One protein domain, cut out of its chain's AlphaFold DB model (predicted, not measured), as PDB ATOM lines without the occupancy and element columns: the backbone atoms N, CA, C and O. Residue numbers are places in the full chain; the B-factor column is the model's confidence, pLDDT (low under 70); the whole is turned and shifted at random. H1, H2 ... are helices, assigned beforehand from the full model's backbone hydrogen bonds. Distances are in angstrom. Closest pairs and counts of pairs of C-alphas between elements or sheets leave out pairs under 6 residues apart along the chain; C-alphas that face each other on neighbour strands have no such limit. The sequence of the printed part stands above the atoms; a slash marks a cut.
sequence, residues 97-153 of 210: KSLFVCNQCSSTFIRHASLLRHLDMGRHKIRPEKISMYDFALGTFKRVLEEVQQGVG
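Overview. This is residues 97 to 153 of the 210 residues of the protein "NAD(P)H-hydrate epimerase" of Pristionchus pacificus (UniProt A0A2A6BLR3). A long helix, H2, sticks out as a free arm from a small head, which holds the shorter helix H1 and a stretch, residues 97 to 111, that folds back on itself. Residues 126 to 153, of which 133 to 149 belong to H2, stand free of the rest, and the whole has the outline of a rod. The printed part has 57 residues with two named helices, H1 then H2, and no named strand; it is all helix by class, though only 27 residues are in named elements. It is extended, with a radius of gyration of the C-alphas of 18.9 A and spans of 58 by 22 by 15 A.

Along the chain. H2, residues 133 to 149, is 24.1 A long, from C-alpha 133 at (156.903, 156.300, 165.855) to C-alpha 149 at (132.934, 156.998, 168.656). H1, residues 112 to 121, begins with C-alpha 112 at (160.029, 131.128, 139.599).

Arrangement. H2 and H1 are apart. In both, every O i to N i+4 pair is within hydrogen-bond range. Residues 100 to 101 pair with residues 108 to 109, antiparallel.

Size, cuts and confidence. The C-alphas farthest apart, of Lys 97 and Gly 153, are 58.7 A apart. The printed part has no cut. The link from H1 to H2, 11 residues, is long. Residues 97 to 98, 122 to 131 and 147 to 153 have pLDDT under 70.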
ATOM      1  N   LYS A  97     157.445 132.978 127.406       64.94
ATOM      2  CA  LYS A  97     158.005 132.611 128.710       64.94
ATOM      3  C   LYS A  97     157.239 133.442 129.730       64.94
ATOM      4  O   LYS A  97     157.444 134.651 129.796       64.94
ATOM      5  N   SER A  98     156.299 132.812 130.433       64.06
ATOM      6  CA  SER A  98     155.434 133.471 131.404       64.06
ATOM      7  C   SER A  98     156.335 134.128 132.440       64.06
ATOM      8  O   SER A  98     156.950 133.445 133.263       64.06
ATOM      9  N   LEU A  99     156.490 135.444 132.332       83.69
ATOM     10  CA  LEU A  99     157.289 136.206 133.271       83.69
ATOM     11  C   LEU A  99     156.532 136.214 134.593       83.69
ATOM     12  O   LEU A  99     155.359 136.574 134.658       83.69
ATOM     13  N   PHE A 100     157.212 135.793 135.647       85.81
ATOM     14  CA  PHE A 100     156.680 135.857 136.994       85.81
ATOM     15  C   PHE A 100     156.764 137.302 137.469       85.81
ATOM     16  O   PHE A 100     157.847 137.884 137.462       85.81
ATOM     17  N   VAL A 101     155.638 137.887 137.866       86.88
ATOM     18  CA  VAL A 101     155.571 139.299 138.258       86.88
ATOM     19  C   VAL A 101     155.375 139.409 139.764       86.88
ATOM     20  O   VAL A 101     154.525 138.730 140.339       86.88
ATOM     21  N   CYS A 102     156.152 140.269 140.416       85.56
ATOM     22  CA  CYS A 102     155.910 140.628 141.807       85.56
ATOM     23  C   CYS A 102     154.756 141.630 141.904       85.56
ATOM     24  O   CYS A 102     154.850 142.733 141.370       85.56
ATOM     25  N   ASN A 103     153.702 141.289 142.647       79.62
ATOM     26  CA  ASN A 103     152.539 142.164 142.836       79.62
ATOM     27  C   ASN A 103     152.871 143.491 143.555       79.62
ATOM     28  O   ASN A 103     152.175 144.479 143.373       79.62
ATOM     29  N   GLN A 104     153.932 143.533 144.367       75.31
ATOM     30  CA  GLN A 104     154.280 144.719 145.167       75.31
ATOM     31  C   GLN A 104     155.252 145.675 144.462       75.31
ATOM     32  O   GLN A 104     155.270 146.865 144.753       75.31
ATOM     33  N   CYS A 105     156.079 145.168 143.544       78.62
ATOM     34  CA  CYS A 105     157.139 145.956 142.903       78.62
ATOM     35  C   CYS A 105     157.056 145.980 141.377       78.62
ATOM     36  O   CYS A 105     157.904 146.604 140.745       78.62
ATOM     37  N   SER A 106     156.091 145.281 140.767       78.94
ATOM     38  CA  SER A 106     155.953 145.097 139.310       78.94
ATOM     39  C   SER A 106     157.198 144.542 138.593       78.94
ATOM     40  O   SER A 106     157.261 144.503 137.367       78.94
ATOM     41  N   SER A 107     158.191 144.069 139.348       81.00
ATOM     42  CA  SER A 107     159.400 143.433 138.838       81.00
ATOM     43  C   SER A 107     159.056 142.103 138.177       81.00
ATOM     44  O   SER A 107     158.306 141.289 138.725       81.00
ATOM     45  N   THR A 108     159.623 141.883 136.994       87.25
ATOM     46  CA  THR A 108     159.409 140.678 136.194       87.25
ATOM     47  C   THR A 108     160.617 139.747 136.297       87.25
ATOM     48  O   THR A 108     161.772 140.174 136.278       87.25
ATOM     49  N   PHE A 109     160.359 138.447 136.432       85.06
ATOM     50  CA  PHE A 109     161.380 137.418 136.597       85.06
ATOM     51  C   PHE A 109     161.178 136.285 135.600       85.06
ATOM     52  O   PHE A 109     160.077 135.775 135.415       85.06
ATOM     53  N   ILE A 110     162.286 135.841 135.011       89.31
ATOM     54  CA  ILE A 110     162.301 134.752 134.029       89.31
ATOM     55  C   ILE A 110     162.116 133.382 134.708       89.31
ATOM     56  O   ILE A 110     161.599 132.451 134.100       89.31
ATOM     57  N   ARG A 111     162.526 133.235 135.977       88.75
ATOM     58  CA  ARG A 111     162.421 131.978 136.739       88.75
ATOM     59  C   ARG A 111     161.606 132.162 138.013       88.75
ATOM     60  O   ARG A 111     161.819 133.127 138.746       88.75
ATOM     61  N   HIS A 112     160.792 131.160 138.349       84.94
ATOM     62  CA  HIS A 112     160.029 131.128 139.599       84.94
ATOM     63  C   HIS A 112     160.930 131.208 140.841       84.94
ATOM     64  O   HIS A 112     160.653 131.970 141.757       84.94
ATOM     65  N   ALA A 113     162.075 130.514 140.851       85.00
ATOM     66  CA  ALA A 113     163.040 130.599 141.954       85.00
ATOM     67  C   ALA A 113     163.596 132.023 142.156       85.00
ATOM     68  O   ALA A 113     163.902 132.423 143.276       85.00
ATOM     69  N   SER A 114     163.706 132.810 141.080       85.19
ATOM     70  CA  SER A 114     164.108 134.215 141.163       85.19
ATOM     71  C   SER A 114     162.995 135.088 141.734       85.19
ATOM     72  O   SER A 114     163.314 135.986 142.507       85.19
ATOM     73  N   LEU A 115     161.724 134.789 141.427       85.56
ATOM     74  CA  LEU A 115     160.573 135.400 142.098       85.56
ATOM     75  C   LEU A 115     160.536 135.021 143.583       85.56
ATOM     76  O   LEU A 115     160.365 135.909 144.397       85.56
ATOM     77  N   LEU A 116     160.731 133.755 143.962       85.31
ATOM     78  CA  LEU A 116     160.743 133.342 145.374       85.31
ATOM     79  C   LEU A 116     161.868 134.027 146.149       85.31
ATOM     80  O   LEU A 116     161.620 134.684 147.148       85.31
ATOM     81  N   ARG A 117     163.096 133.998 145.617       83.31
ATOM     82  CA  ARG A 117     164.230 134.723 146.204       83.31
ATOM     83  C   ARG A 117     163.972 136.226 146.277       83.31
ATOM     84  O   ARG A 117     164.425 136.884 147.212       83.31
ATOM     85  N   HIS A 118     163.272 136.769 145.278       85.75
ATOM     86  CA  HIS A 118     162.743 138.116 145.334       85.75
ATOM     87  C   HIS A 118     161.788 138.183 146.528       85.75
ATOM     88  O   HIS A 118     162.185 138.813 147.483       85.75
ATOM     89  N   LEU A 119     160.647 137.501 146.596       80.94
ATOM     90  CA  LEU A 119     159.706 137.522 147.734       80.94
ATOM     91  C   LEU A 119     160.374 137.380 149.123       80.94
ATOM     92  O   LEU A 119     160.063 138.168 150.016       80.94
ATOM     93  N   ASP A 120     161.360 136.493 149.268       75.69
ATOM     94  CA  ASP A 120     162.040 136.199 150.536       75.69
ATOM     95  C   ASP A 120     163.073 137.264 150.956       75.69
ATOM     96  O   ASP A 120     163.127 137.653 152.126       75.69
ATOM     97  N   MET A 121     163.899 137.750 150.016       72.19
ATOM     98  CA  MET A 121     165.083 138.594 150.301       72.19
ATOM     99  C   MET A 121     165.178 139.874 149.455       72.19
ATOM    100  O   MET A 121     166.097 140.679 149.598       72.19
ATOM    101  N   GLY A 122     164.269 140.042 148.511       69.12
ATOM    102  CA  GLY A 122     164.242 141.106 147.525       69.12
ATOM    103  C   GLY A 122     163.764 142.446 148.072       69.12
ATOM    104  O   GLY A 122     163.269 142.589 149.192       69.12
ATOM    105  N   ARG A 123     163.929 143.462 147.226       64.06
ATOM    106  CA  ARG A 123     163.755 144.871 147.581       64.06
ATOM    107  C   ARG A 123     162.310 145.313 147.861       64.06
ATOM    108  O   ARG A 123     162.125 146.485 148.114       64.06
ATOM    109  N   HIS A 124     161.297 144.447 147.922       63.41
ATOM    110  CA  HIS A 124     159.955 144.824 148.434       63.41
ATOM    111  C   HIS A 124     159.967 145.087 149.937       63.41
ATOM    112  O   HIS A 124     159.061 145.738 150.444       63.41
ATOM    113  N   LYS A 125     161.007 144.641 150.658       55.94
ATOM    114  CA  LYS A 125     161.260 145.072 152.045       55.94
ATOM    115  C   LYS A 125     162.110 146.351 152.148       55.94
ATOM    116  O   LYS A 125     162.269 146.879 153.244       55.94
ATOM    117  N   ILE A 126     162.624 146.871 151.029       52.34
ATOM    118  CA  ILE A 126     163.271 148.188 150.921       52.34
ATOM    119  C   ILE A 126     162.237 149.118 150.270       52.34
ATOM    120  O   ILE A 126     162.152 149.193 149.057       52.34
ATOM    121  N   ARG A 127     161.378 149.856 150.961       48.72
ATOM    122  CA  ARG A 127     161.241 150.245 152.364       48.72
ATOM    123  C   ARG A 127     159.810 150.819 152.415       48.72
ATOM    124  O   ARG A 127     159.559 151.724 151.619       48.72
ATOM    125  N   PRO A 128     158.873 150.381 153.283       59.00
ATOM    126  CA  PRO A 128     157.831 151.317 153.689       59.00
ATOM    127  C   PRO A 128     158.609 152.492 154.268       59.00
ATOM    128  O   PRO A 128     159.441 152.285 155.158       59.00
ATOM    129  N   GLU A 129     158.506 153.671 153.662       58.34
ATOM    130  CA  GLU A 129     159.129 154.872 154.201       58.34
ATOM    131  C   GLU A 129     158.842 154.889 155.695       58.34
ATOM    132  O   GLU A 129     157.679 154.882 156.075       58.34
ATOM    133  N   LYS A 130     159.914 154.689 156.481       61.84
ATOM    134  CA  LYS A 130     159.951 154.493 157.932       61.84
ATOM    135  C   LYS A 130     158.614 154.903 158.542       61.84
ATOM    136  O   LYS A 130     158.416 156.102 158.690       61.84
ATOM    137  N   ILE A 131     157.736 153.942 158.860       63.22
ATOM    138  CA  ILE A 131     156.597 154.231 159.737       63.22
ATOM    139  C   ILE A 131     157.251 154.801 160.979       63.22
ATOM    140  O   ILE A 131     157.939 154.097 161.725       63.22
ATOM    141  N   SER A 132     157.173 156.117 161.091       78.38
ATOM    142  CA  SER A 132     157.758 156.825 162.196       78.38
ATOM    143  C   SER A 132     157.002 156.360 163.428       78.38
ATOM    144  O   SER A 132     155.829 155.981 163.355       78.38
ATOM    145  N   MET A 133     157.638 156.439 164.593       76.31
ATOM    146  CA  MET A 133     156.903 156.300 165.855       76.31
ATOM    147  C   MET A 133     155.669 157.221 165.879       76.31
ATOM    148  O   MET A 133     154.661 156.887 166.495       76.31
ATOM    149  N   TYR A 134     155.731 158.335 165.142       84.38
ATOM    150  CA  TYR A 134     154.616 159.236 164.895       84.38
ATOM    151  C   TYR A 134     153.459 158.604 164.103       84.38
ATOM    152  O   TYR A 134     152.320 158.681 164.549       84.38
ATOM    153  N   ASP A 135     153.724 157.931 162.983       85.56
ATOM    154  CA  ASP A 135     152.677 157.305 162.159       85.56
ATOM    155  C   ASP A 135     151.998 156.151 162.906       85.56
ATOM    156  O   ASP A 135     150.778 155.989 162.856       85.56
ATOM    157  N   PHE A 136     152.781 155.391 163.680       84.62
ATOM    158  CA  PHE A 136     152.252 154.368 164.581       84.62
ATOM    159  C   PHE A 136     151.356 154.972 165.676       84.62
ATOM    160  O   PHE A 136     150.274 154.448 165.966       84.62
ATOM    161  N   ALA A 137     151.775 156.096 166.266       90.56
ATOM    162  CA  ALA A 137     150.985 156.810 167.263       90.56
ATOM    163  C   ALA A 137     149.684 157.366 166.665       90.56
ATOM    164  O   ALA A 137     148.624 157.195 167.264       90.56
ATOM    165  N   LEU A 138     149.737 157.961 165.468       90.31
ATOM    166  CA  LEU A 138     148.556 158.458 164.762       90.31
ATOM    167  C   LEU A 138     147.576 157.335 164.420       90.31
ATOM    168  O   LEU A 138     146.375 157.491 164.639       90.31
ATOM    169  N   GLY A 139     148.071 156.192 163.938       87.69
ATOM    170  CA  GLY A 139     147.234 155.025 163.662       87.69
ATOM    171  C   GLY A 139     146.544 154.496 164.921       87.69
ATOM    172  O   GLY A 139     145.345 154.221 164.912       87.69
ATOM    173  N   THR A 140     147.279 154.429 166.034       86.06
ATOM    174  CA  THR A 140     146.728 154.002 167.327       86.06
ATOM    175  C   THR A 140     145.686 154.992 167.844       86.06
ATOM    176  O   THR A 140     144.616 154.580 168.280       86.06
ATOM    177  N   PHE A 141     145.966 156.293 167.760       90.12
ATOM    178  CA  PHE A 141     145.052 157.342 168.205       90.12
ATOM    179  C   PHE A 141     143.761 157.365 167.385       90.12
ATOM    180  O   PHE A 141     142.673 157.431 167.952       90.12
ATOM    181  N   LYS A 142     143.870 157.242 166.059       90.94
ATOM    182  CA  LYS A 142     142.714 157.151 165.167       90.94
ATOM    183  C   LYS A 142     141.818 155.964 165.530       90.94
ATOM    184  O   LYS A 142     140.612 156.145 165.651       90.94
ATOM    185  N   ARG A 143     142.406 154.791 165.783       84.75
ATOM    186  CA  ARG A 143     141.660 153.605 166.229       84.75
ATOM    187  C   ARG A 143     140.950 153.842 167.564       84.75
ATOM    188  O   ARG A 143     139.778 153.520 167.679       84.75
ATOM    189  N   VAL A 144     141.625 154.452 168.541       84.12
ATOM    190  CA  VAL A 144     141.013 154.781 169.842       84.12
ATOM    191  C   VAL A 144     139.839 155.749 169.676       84.12
ATOM    192  O   VAL A 144     138.809 155.562 170.311       84.12
ATOM    193  N   LEU A 145     139.950 156.763 168.813       82.56
ATOM    194  CA  LEU A 145     138.828 157.661 168.536       82.56
ATOM    195  C   LEU A 145     137.660 156.933 167.877       82.56
ATOM    196  O   LEU A 145     136.523 157.151 168.273       82.56
ATOM    197  N   GLU A 146     137.928 156.059 166.909       81.50
ATOM    198  CA  GLU A 146     136.892 155.250 166.268       81.50
ATOM    199  C   GLU A 146     136.207 154.309 167.274       81.50
ATOM    200  O   GLU A 146     134.984 154.241 167.282       81.50
ATOM    201  N   GLU A 147     136.954 153.671 168.180       69.56
ATOM    202  CA  GLU A 147     136.419 152.825 169.262       69.56
ATOM    203  C   GLU A 147     135.561 153.627 170.261       69.56
ATOM    204  O   GLU A 147     134.478 153.185 170.656       69.56
ATOM    205  N   VAL A 148     135.998 154.837 170.625       66.69
ATOM    206  CA  VAL A 148     135.235 155.765 171.479       66.69
ATOM    207  C   VAL A 148     133.970 156.255 170.771       66.69
ATOM    208  O   VAL A 148     132.912 156.375 171.390       66.69
ATOM    209  N   GLN A 149     134.049 156.512 169.466       61.16
ATOM    210  CA  GLN A 149     132.934 156.998 168.656       61.16
ATOM    211  C   GLN A 149     131.923 155.889 168.324       61.16
ATOM    212  O   GLN A 149     130.737 156.172 168.172       61.16
ATOM    213  N   GLN A 150     132.369 154.630 168.265       63.44
ATOM    214  CA  GLN A 150     131.539 153.433 168.079       63.44
ATOM    215  C   GLN A 150     130.784 153.016 169.349       63.44
ATOM    216  O   GLN A 150     130.072 152.014 169.345       63.44
ATOM    217  N   GLY A 151     130.871 153.804 170.426       56.69
ATOM    218  CA  GLY A 151     129.994 153.635 171.578       56.69
ATOM    219  C   GLY A 151     130.366 152.460 172.474       56.69
ATOM    220  O   GLY A 151     129.520 152.007 173.248       56.69
ATOM    221  N   VAL A 152     131.628 152.009 172.461       53.53
ATOM    222  CA  VAL A 152     132.179 151.371 173.661       53.53
ATOM    223  C   VAL A 152     132.296 152.493 174.677       53.53
ATOM    224  O   VAL A 152     133.283 153.224 174.713       53.53
ATOM    225  N   GLY A 153     131.219 152.700 175.435       54.47
ATOM    226  CA  GLY A 153     131.210 153.636 176.539       54.47
ATOM    227  C   GLY A 153     132.404 153.294 177.409       54.47
ATOM    228  O   GLY A 153     132.395 152.267 178.086       54.47
TER     229      GLY A 153